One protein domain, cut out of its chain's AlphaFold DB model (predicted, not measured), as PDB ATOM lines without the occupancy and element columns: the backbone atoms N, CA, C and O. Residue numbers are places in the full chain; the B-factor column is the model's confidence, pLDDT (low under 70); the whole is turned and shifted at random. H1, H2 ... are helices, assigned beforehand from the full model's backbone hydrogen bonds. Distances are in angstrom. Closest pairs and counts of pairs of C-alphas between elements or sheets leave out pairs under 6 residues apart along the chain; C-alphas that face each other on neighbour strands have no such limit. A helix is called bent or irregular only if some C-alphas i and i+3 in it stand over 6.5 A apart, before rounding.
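What this domain is: This is residues 210 to 281 of the 299 residues of the protein "Cell cycle checkpoint protein RAD17" of Cordyceps fumosorosea (strain ARSEF 2679) (UniProt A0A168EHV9). Short helix H1 meets two helical pieces that stay apart from each other, the arm H2b and the helix H3, in a framework with few contacts. H2 is bent like an L, and its first arm, H2a, turns away from H1 and H3; the turn at residues 237 to 242, of which 242 belongs to H2a, sticks out. The 72 printed residues have three named helices, in the order H1, H2, H3, and no named strand: the class is all helix. The whole is only just compact, close to loose, with a radius of gyration of the C-alphas of 13.4 A and spans of 34 by 30 by 21 A.

Where its parts are: H1, residues 218 to 227, begins at C-alpha 218 (180.797, 97.739, 112.425) and is 14.4 A long. H2, residues 242 to 260, was assigned as one helix by its hydrogen bonds but is bent: C-alphas 249 and 252 are 8.7 A apart. Its arms are H2a, residues 242 to 249, and H2b, residues 252 to 260. H3, residues 266 to 281, is 22.2 A long and ends at C-alpha 281 (175.422, 110.668, 116.176).

How they stand to each other: H1 and H3 touch, closest at the C-alphas of Gln 219 and Thr 276, 6.2 A apart; they run the same way at a steep tilt of 47 degrees. H3 touches H1 with residues 272 to 276 alone. H1 and H2b only just touch, with 3 pairs of C-alphas within 8 A, the closest Leu 221 and Tyr 257 at 6.8 A. They run opposite ways at a shallow tilt of 34 degrees, only just short of steep. H2a and H2b are about perpendicular, at 75 degrees. H2a is apart from H1 and H3. Every O i to N i+4 pair is within hydrogen-bond range in H1, H2a and H3; in H2b 4 of 5 are.

The domain as a whole: The C-alphas farthest apart, of Glu 238 and Asp 265, are 36.4 A apart. The printed part has no cut. The link from H1 to H2 is long, that from H2 to H3 tight. The model's pLDDT is under 70 at residues 235 to 242.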
ATOM      1  N   ARG A 210     178.963  83.289 104.138       86.38
ATOM      2  CA  ARG A 210     180.304  83.738 104.530       86.38
ATOM      3  C   ARG A 210     180.854  84.695 103.470       86.38
ATOM      4  O   ARG A 210     181.000  84.290 102.321       86.38
ATOM      5  N   SER A 211     181.196  85.922 103.862       88.94
ATOM      6  CA  SER A 211     181.891  86.865 102.978       88.94
ATOM      7  C   SER A 211     183.358  86.479 102.752       88.94
ATOM      8  O   SER A 211     184.013  85.897 103.625       88.94
ATOM      9  N   ALA A 212     183.881  86.834 101.576       87.38
ATOM     10  CA  ALA A 212     185.301  86.734 101.241       87.38
ATOM     11  C   ALA A 212     186.150  87.819 101.931       87.38
ATOM     12  O   ALA A 212     187.354  87.634 102.102       87.38
ATOM     13  N   LEU A 213     185.522  88.918 102.359       89.19
ATOM     14  CA  LEU A 213     186.159  90.067 103.002       89.19
ATOM     15  C   LEU A 213     185.553  90.302 104.394       89.19
ATOM     16  O   LEU A 213     184.900  91.324 104.616       89.19
ATOM     17  N   PRO A 214     185.741  89.377 105.353       92.38
ATOM     18  CA  PRO A 214     185.155  89.523 106.678       92.38
ATOM     19  C   PRO A 214     185.660  90.790 107.385       92.38
ATOM     20  O   PRO A 214     186.776  91.265 107.152       92.38
ATOM     21  N   ALA A 215     184.823  91.325 108.263       92.12
ATOM     22  CA  ALA A 215     185.110  92.430 109.159       92.12
ATOM     23  C   ALA A 215     184.668  92.049 110.573       92.12
ATOM     24  O   ALA A 215     183.636  91.398 110.771       92.12
ATOM     25  N   LEU A 216     185.455  92.461 111.565       88.81
ATOM     26  CA  LEU A 216     185.191  92.135 112.970       88.81
ATOM     27  C   LEU A 216     184.488  93.272 113.717       88.81
ATOM     28  O   LEU A 216     184.037  93.072 114.843       88.81
ATOM     29  N   SER A 217     184.352  94.452 113.111       89.50
ATOM     30  CA  SER A 217     183.652  95.581 113.721       89.50
ATOM     31  C   SER A 217     182.756  96.304 112.721       89.50
ATOM     32  O   SER A 217     183.040  96.370 111.523       89.50
ATOM     33  N   LEU A 218     181.673  96.894 113.232       90.38
ATOM     34  CA  LEU A 218     180.797  97.739 112.425       90.38
ATOM     35  C   LEU A 218     181.527  98.995 111.932       90.38
ATOM     36  O   LEU A 218     181.315  99.430 110.806       90.38
ATOM     37  N   GLN A 219     182.416  99.565 112.748       91.19
ATOM     38  CA  GLN A 219     183.203 100.740 112.373       91.19
ATOM     39  C   GLN A 219     184.062 100.485 111.126       91.19
ATOM     40  O   GLN A 219     184.155 101.349 110.252       91.19
ATOM     41  N   GLU A 220     184.668  99.298 111.027       92.50
ATOM     42  CA  GLU A 220     185.413  98.883 109.843       92.50
ATOM     43  C   GLU A 220     184.496  98.811 108.617       92.50
ATOM     44  O   GLU A 220     184.832  99.374 107.578       92.50
ATOM     45  N   LEU A 221     183.318  98.194 108.748       92.50
ATOM     46  CA  LEU A 221     182.344  98.103 107.657       92.50
ATOM     47  C   LEU A 221     181.871  99.475 107.187       92.50
ATOM     48  O   LEU A 221     181.878  99.729 105.991       92.50
ATOM     49  N   ILE A 222     181.536 100.376 108.111       90.50
ATOM     50  CA  ILE A 222     181.147 101.754 107.787       90.50
ATOM     51  C   ILE A 222     182.292 102.497 107.093       90.50
ATOM     52  O   ILE A 222     182.059 103.221 106.130       90.50
ATOM     53  N   SER A 223     183.535 102.313 107.546       90.69
ATOM     54  CA  SER A 223     184.694 102.959 106.919       90.69
ATOM     55  C   SER A 223     184.943 102.441 105.503       90.69
ATOM     56  O   SER A 223     185.306 103.233 104.636       90.69
ATOM     57  N   ARG A 224     184.746 101.136 105.267       92.00
ATOM     58  CA  ARG A 224     184.805 100.532 103.927       92.00
ATOM     59  C   ARG A 224     183.677 101.072 103.045       92.00
ATOM     60  O   ARG A 224     183.963 101.573 101.967       92.00
ATOM     61  N   LEU A 225     182.444 101.073 103.557       88.94
ATOM     62  CA  LEU A 225     181.256 101.597 102.879       88.94
ATOM     63  C   LEU A 225     181.455 103.054 102.432       88.94
ATOM     64  O   LEU A 225     181.137 103.408 101.305       88.94
ATOM     65  N   ALA A 226     182.031 103.895 103.295       87.25
ATOM     66  CA  ALA A 226     182.296 105.304 102.997       87.25
ATOM     67  C   ALA A 226     183.355 105.526 101.898       87.25
ATOM     68  O   ALA A 226     183.403 106.604 101.309       87.25
ATOM     69  N   GLN A 227     184.218 104.538 101.643       90.44
ATOM     70  CA  GLN A 227     185.262 104.576 100.612       90.44
ATOM     71  C   GLN A 227     184.850 103.840  99.330       90.44
ATOM     72  O   GLN A 227     185.597 103.854  98.354       90.44
ATOM     73  N   ASP A 228     183.687 103.192  99.327       89.31
ATOM     74  CA  ASP A 228     183.214 102.401  98.204       89.31
ATOM     75  C   ASP A 228     182.605 103.299  97.124       89.31
ATOM     76  O   ASP A 228     181.485 103.801  97.239       89.31
ATOM     77  N   GLU A 229     183.366 103.508  96.051       88.44
ATOM     78  CA  GLU A 229     182.941 104.320  94.911       88.44
ATOM     79  C   GLU A 229     181.693 103.754  94.217       88.44
ATOM     80  O   GLU A 229     180.929 104.520  93.632       88.44
ATOM     81  N   SER A 230     181.429 102.444  94.328       84.44
ATOM     82  CA  SER A 230     180.241 101.817  93.729       84.44
ATOM     83  C   SER A 230     178.932 102.229  94.412       84.44
ATOM     84  O   SER A 230     177.863 102.134  93.809       84.44
ATOM     85  N   LEU A 231     179.017 102.732  95.648       78.12
ATOM     86  CA  LEU A 231     177.887 103.222  96.433       78.12
ATOM     87  C   LEU A 231     177.725 104.743  96.376       78.12
ATOM     88  O   LEU A 231     176.777 105.282  96.954       78.12
ATOM     89  N   GLN A 232     178.602 105.460  95.674       79.38
ATOM     90  CA  GLN A 232     178.482 106.909  95.557       79.38
ATOM     91  C   GLN A 232     177.236 107.293  94.749       79.38
ATOM     92  O   GLN A 232     177.071 106.910  93.595       79.38
ATOM     93  N   GLY A 233     176.351 108.080  95.366       74.00
ATOM     94  CA  GLY A 233     175.127 108.574  94.730       74.00
ATOM     95  C   GLY A 233     173.958 107.582  94.687       74.00
ATOM     96  O   GLY A 233     172.935 107.909  94.095       74.00
ATOM     97  N   THR A 234     174.072 106.406  95.320       72.25
ATOM     98  CA  THR A 234     172.974 105.418  95.404       72.25
ATOM     99  C   THR A 234     171.888 105.829  96.400       72.25
ATOM    100  O   THR A 234     170.705 105.572  96.185       72.25
ATOM    101  N   ALA A 235     172.261 106.531  97.471       65.19
ATOM    102  CA  ALA A 235     171.317 107.098  98.423       65.19
ATOM    103  C   ALA A 235     170.709 108.395  97.863       65.19
ATOM    104  O   ALA A 235     171.286 109.477  97.989       65.19
ATOM    105  N   ALA A 236     169.531 108.299  97.244       57.50
ATOM    106  CA  ALA A 236     168.725 109.479  96.944       57.50
ATOM    107  C   ALA A 236     168.209 110.097  98.255       57.50
ATOM    108  O   ALA A 236     167.650 109.398  99.103       57.50
ATOM    109  N   GLN A 237     168.384 111.409  98.429       55.41
ATOM    110  CA  GLN A 237     167.747 112.130  99.529       55.41
ATOM    111  C   GLN A 237     166.212 112.070  99.366       55.41
ATOM    112  O   GLN A 237     165.692 112.198  98.259       55.41
ATOM    113  N   GLU A 238     165.512 111.953 100.499       52.16
ATOM    114  CA  GLU A 238     164.112 112.385 100.702       52.16
ATOM    115  C   GLU A 238     162.946 111.386 100.528       52.16
ATOM    116  O   GLU A 238     161.842 111.824 100.209       52.16
ATOM    117  N   ARG A 239     163.084 110.074 100.796       55.62
ATOM    118  CA  ARG A 239     161.886 109.206 100.953       55.62
ATOM    119  C   ARG A 239     161.959 108.255 102.145       55.62
ATOM    120  O   ARG A 239     163.000 107.652 102.393       55.62
ATOM    121  N   HIS A 240     160.839 108.111 102.855       55.50
ATOM    122  CA  HIS A 240     160.691 107.178 103.978       55.50
ATOM    123  C   HIS A 240     160.851 105.714 103.512       55.50
ATOM    124  O   HIS A 240     161.479 104.928 104.206       55.50
ATOM    125  N   ASP A 241     160.451 105.402 102.274       56.66
ATOM    126  CA  ASP A 241     160.620 104.072 101.650       56.66
ATOM    127  C   ASP A 241     161.951 103.927 100.867       56.66
ATOM    128  O   ASP A 241     162.100 103.139  99.922       56.66
ATOM    129  N   SER A 242     162.938 104.768 101.196       67.12
ATOM    130  CA  SER A 242     164.247 104.750 100.530       67.12
ATOM    131  C   SER A 242     165.017 103.467 100.816       67.12
ATOM    132  O   SER A 242     165.774 103.033  99.953       67.12
ATOM    133  N   LEU A 243     164.807 102.833 101.974       76.31
ATOM    134  CA  LEU A 243     165.537 101.628 102.349       76.31
ATOM    135  C   LEU A 243     165.060 100.405 101.562       76.31
ATOM    136  O   LEU A 243     165.902  99.697 101.016       76.31
ATOM    137  N   GLU A 244     163.749 100.168 101.438       77.25
ATOM    138  CA  GLU A 244     163.248  99.056 100.619       77.25
ATOM    139  C   GLU A 244     163.665  99.230  99.158       77.25
ATOM    140  O   GLU A 244     164.135  98.285  98.519       77.25
ATOM    141  N   THR A 245     163.569 100.463  98.650       78.19
ATOM    142  CA  THR A 245     164.003 100.797  97.290       78.19
ATOM    143  C   THR A 245     165.498 100.529  97.111       78.19
ATOM    144  O   THR A 245     165.885  99.860  96.154       78.19
ATOM    145  N   LEU A 246     166.335 100.974  98.053       81.50
ATOM    146  CA  LEU A 246     167.781 100.758  98.024       81.50
ATOM    147  C   LEU A 246     168.122  99.262  98.042       81.50
ATOM    148  O   LEU A 246     168.918  98.810  97.223       81.50
ATOM    149  N   PHE A 247     167.477  98.479  98.914       84.75
ATOM    150  CA  PHE A 247     167.643  97.025  98.949       84.75
ATOM    151  C   PHE A 247     167.197  96.362  97.647       84.75
ATOM    152  O   PHE A 247     167.882  95.466  97.173       84.75
ATOM    153  N   SER A 248     166.101  96.809  97.033       81.69
ATOM    154  CA  SER A 248     165.636  96.243  95.760       81.69
ATOM    155  C   SER A 248     166.595  96.514  94.591       81.69
ATOM    156  O   SER A 248     166.712  95.688  93.689       81.69
ATOM    157  N   GLN A 249     167.293  97.653  94.607       85.44
ATOM    158  CA  GLN A 249     168.184  98.085  93.526       85.44
ATOM    159  C   GLN A 249     169.626  97.603  93.709       85.44
ATOM    160  O   GLN A 249     170.331  97.382  92.724       85.44
ATOM    161  N   HIS A 250     170.064  97.436  94.957       87.88
ATOM    162  CA  HIS A 250     171.451  97.153  95.318       87.88
ATOM    163  C   HIS A 250     171.581  95.935  96.253       87.88
ATOM    164  O   HIS A 250     172.514  95.881  97.054       87.88
ATOM    165  N   GLU A 251     170.667  94.960  96.152       90.75
ATOM    166  CA  GLU A 251     170.582  93.779  97.036       90.75
ATOM    167  C   GLU A 251     171.941  93.083  97.201       90.75
ATOM    168  O   GLU A 251     172.431  92.949  98.320       90.75
ATOM    169  N   ASP A 252     172.585  92.697  96.095       90.31
ATOM    170  CA  ASP A 252     173.860  91.969  96.118       90.31
ATOM    171  C   ASP A 252     174.971  92.746  96.834       90.31
ATOM    172  O   ASP A 252     175.719  92.178  97.632       90.31
ATOM    173  N   LEU A 253     175.046  94.053  96.581       88.56
ATOM    174  CA  LEU A 253     176.056  94.941  97.150       88.56
ATOM    175  C   LEU A 253     175.830  95.145  98.649       88.56
ATOM    176  O   LEU A 253     176.756  95.020  99.444       88.56
ATOM    177  N   ILE A 254     174.587  95.382  99.073       89.25
ATOM    178  CA  ILE A 254     174.253  95.488 100.500       89.25
ATOM    179  C   ILE A 254     174.527  94.163 101.215       89.25
ATOM    180  O   ILE A 254     175.080  94.148 102.318       89.25
ATOM    181  N   LEU A 255     174.184  93.041 100.580       92.25
ATOM    182  CA  LEU A 255     174.432  91.717 101.133       92.25
ATOM    183  C   LEU A 255     175.923  91.390 101.245       92.25
ATOM    184  O   LEU A 255     176.277  90.583 102.105       92.25
ATOM    185  N   GLU A 256     176.802  92.002 100.449       91.62
ATOM    186  CA  GLU A 256     178.252  91.878 100.622       91.62
ATOM    187  C   GLU A 256     178.692  92.428 101.986       91.62
ATOM    188  O   GLU A 256     179.384  91.733 102.738       91.62
ATOM    189  N   TYR A 257     178.220  93.626 102.346       91.62
ATOM    190  CA  TYR A 257     178.504  94.263 103.635       91.62
ATOM    191  C   TYR A 257     177.815  93.555 104.802       91.62
ATOM    192  O   TYR A 257     178.443  93.323 105.836       91.62
ATOM    193  N   TRP A 258     176.550  93.160 104.633       91.31
ATOM    194  CA  TRP A 258     175.803  92.394 105.635       91.31
ATOM    195  C   TRP A 258     176.545  91.107 106.012       91.31
ATOM    196  O   TRP A 258     176.821  90.847 107.182       91.31
ATOM    197  N   ASN A 259     176.940  90.328 105.003       94.25
ATOM    198  CA  ASN A 259     177.630  89.052 105.186       94.25
ATOM    199  C   ASN A 259     179.108  89.205 105.572       94.25
ATOM    200  O   ASN A 259     179.752  88.227 105.967       94.25
ATOM    201  N   ALA A 260     179.672  90.407 105.435       94.75
ATOM    202  CA  ALA A 260     181.020  90.711 105.888       94.75
ATOM    203  C   ALA A 260     181.107  90.827 107.410       94.75
ATOM    204  O   ALA A 260     182.175  90.550 107.958       94.75
ATOM    205  N   TRP A 261     180.022  91.166 108.113       92.75
ATOM    206  CA  TRP A 261     180.082  91.268 109.565       92.75
ATOM    207  C   TRP A 261     180.157  89.892 110.230       92.75
ATOM    208  O   TRP A 261     179.184  89.146 110.304       92.75
ATOM    209  N   GLN A 262     181.331  89.557 110.764       90.94
ATOM    210  CA  GLN A 262     181.535  88.304 111.470       90.94
ATOM    211  C   GLN A 262     181.428  88.505 112.982       90.94
ATOM    212  O   GLN A 262     182.260  89.179 113.593       90.94
ATOM    213  N   ILE A 263     180.444  87.856 113.604       89.12
ATOM    214  CA  ILE A 263     180.279  87.857 115.060       89.12
ATOM    215  C   ILE A 263     181.146  86.747 115.672       89.12
ATOM    216  O   ILE A 263     180.874  85.558 115.498       89.12
ATOM    217  N   VAL A 264     182.212  87.134 116.373       90.75
ATOM    218  CA  VAL A 264     183.166  86.238 117.056       90.75
ATOM    219  C   VAL A 264     183.160  86.414 118.578       90.75
ATOM    220  O   VAL A 264     183.485  85.468 119.299       90.75
ATOM    221  N   ASP A 265     182.777  87.602 119.044       91.56
ATOM    222  CA  ASP A 265     182.571  87.971 120.443       91.56
ATOM    223  C   ASP A 265     181.382  88.936 120.502       91.56
ATOM    224  O   ASP A 265     181.528  90.155 120.399       91.56
ATOM    225  N   ALA A 266     180.178  88.373 120.620       92.56
ATOM    226  CA  ALA A 266     178.944  89.145 120.582       92.56
ATOM    227  C   ALA A 266     178.888  90.226 121.668       92.56
ATOM    228  O   ALA A 266     178.392  91.314 121.398       92.56
ATOM    229  N   ALA A 267     179.410  89.968 122.871       92.31
ATOM    230  CA  ALA A 267     179.379  90.943 123.959       92.31
ATOM    231  C   ALA A 267     180.266  92.153 123.644       92.31
ATOM    232  O   ALA A 267     179.815  93.297 123.744       92.31
ATOM    233  N   LYS A 268     181.504  91.905 123.201       91.69
ATOM    234  CA  LYS A 268     182.417  92.978 122.805       91.69
ATOM    235  C   LYS A 268     181.892  93.739 121.587       91.69
ATOM    236  O   LYS A 268     181.841  94.964 121.603       91.69
ATOM    237  N   GLN A 269     181.435  93.029 120.561       93.44
ATOM    238  CA  GLN A 269     180.945  93.656 119.332       93.44
ATOM    239  C   GLN A 269     179.627  94.415 119.543       93.44
ATOM    240  O   GLN A 269     179.400  95.427 118.887       93.44
ATOM    241  N   PHE A 270     178.786  93.994 120.492       92.50
ATOM    242  CA  PHE A 270     177.601  94.746 120.908       92.50
ATOM    243  C   PHE A 270     177.957  96.042 121.651       92.50
ATOM    244  O   PHE A 270     177.304  97.065 121.451       92.50
ATOM    245  N   GLN A 271     179.011  96.036 122.472       92.81
ATOM    246  CA  GLN A 271     179.554  97.265 123.057       92.81
ATOM    247  C   GLN A 271     180.101  98.202 121.966       92.81
ATOM    248  O   GLN A 271     179.808  99.399 121.975       92.81
ATOM    249  N   ASP A 272     180.864  97.666 121.011       92.75
ATOM    250  CA  ASP A 272     181.461  98.442 119.917       92.75
ATOM    251  C   ASP A 272     180.388  99.032 118.981       92.75
ATOM    252  O   ASP A 272     180.524 100.164 118.511       92.75
ATOM    253  N   LEU A 273     179.285  98.304 118.762       92.50
ATOM    254  CA  LEU A 273     178.096  98.779 118.049       92.50
ATOM    255  C   LEU A 273     177.524 100.047 118.698       92.50
ATOM    256  O   LEU A 273     177.315 101.047 118.011       92.50
ATOM    257  N   GLN A 274     177.321 100.038 120.019       92.44
ATOM    258  CA  GLN A 274     176.800 101.198 120.753       92.44
ATOM    259  C   GLN A 274     177.756 102.395 120.680       92.44
ATOM    260  O   GLN A 274     177.325 103.520 120.436       92.44
ATOM    261  N   GLN A 275     179.063 102.160 120.839       93.12
ATOM    262  CA  GLN A 275     180.077 103.213 120.711       93.12
ATOM    263  C   GLN A 275     180.082 103.827 119.309       93.12
ATOM    264  O   GLN A 275     180.138 105.048 119.167       93.12
ATOM    265  N   THR A 276     179.973 102.987 118.278       93.06
ATOM    266  CA  THR A 276     179.897 103.424 116.881       93.06
ATOM    267  C   THR A 276     178.646 104.269 116.645       93.06
ATOM    268  O   THR A 276     178.751 105.345 116.064       93.06
ATOM    269  N   ALA A 277     177.483 103.846 117.152       91.31
ATOM    270  CA  ALA A 277     176.241 104.612 117.043       91.31
ATOM    271  C   ALA A 277     176.362 106.010 117.683       91.31
ATOM    272  O   ALA A 277     176.000 107.010 117.060       91.31
ATOM    273  N   VAL A 278     176.948 106.108 118.883       91.44
ATOM    274  CA  VAL A 278     177.203 107.396 119.559       91.44
ATOM    275  C   VAL A 278     178.206 108.259 118.781       91.44
ATOM    276  O   VAL A 278     178.024 109.474 118.663       91.44
ATOM    277  N   ALA A 279     179.259 107.661 118.221       91.00
ATOM    278  CA  ALA A 279     180.241 108.384 117.416       91.00
ATOM    279  C   ALA A 279     179.622 108.948 116.125       91.00
ATOM    280  O   ALA A 279     179.840 110.113 115.791       91.00
ATOM    281  N   LEU A 280     178.791 108.166 115.428       89.44
ATOM    282  CA  LEU A 280     178.040 108.632 114.256       89.44
ATOM    283  C   LEU A 280     177.105 109.785 114.627       89.44
ATOM    284  O   LEU A 280     177.143 110.835 113.990       89.44
ATOM    285  N   PHE A 281     176.330 109.628 115.702       87.44
ATOM    286  CA  PHE A 281     175.422 110.668 116.176       87.44
ATOM    287  C   PHE A 281     176.156 111.980 116.485       87.44
ATOM    288  O   PHE A 281     175.777 113.034 115.979       87.44
TER     289      PHE A 281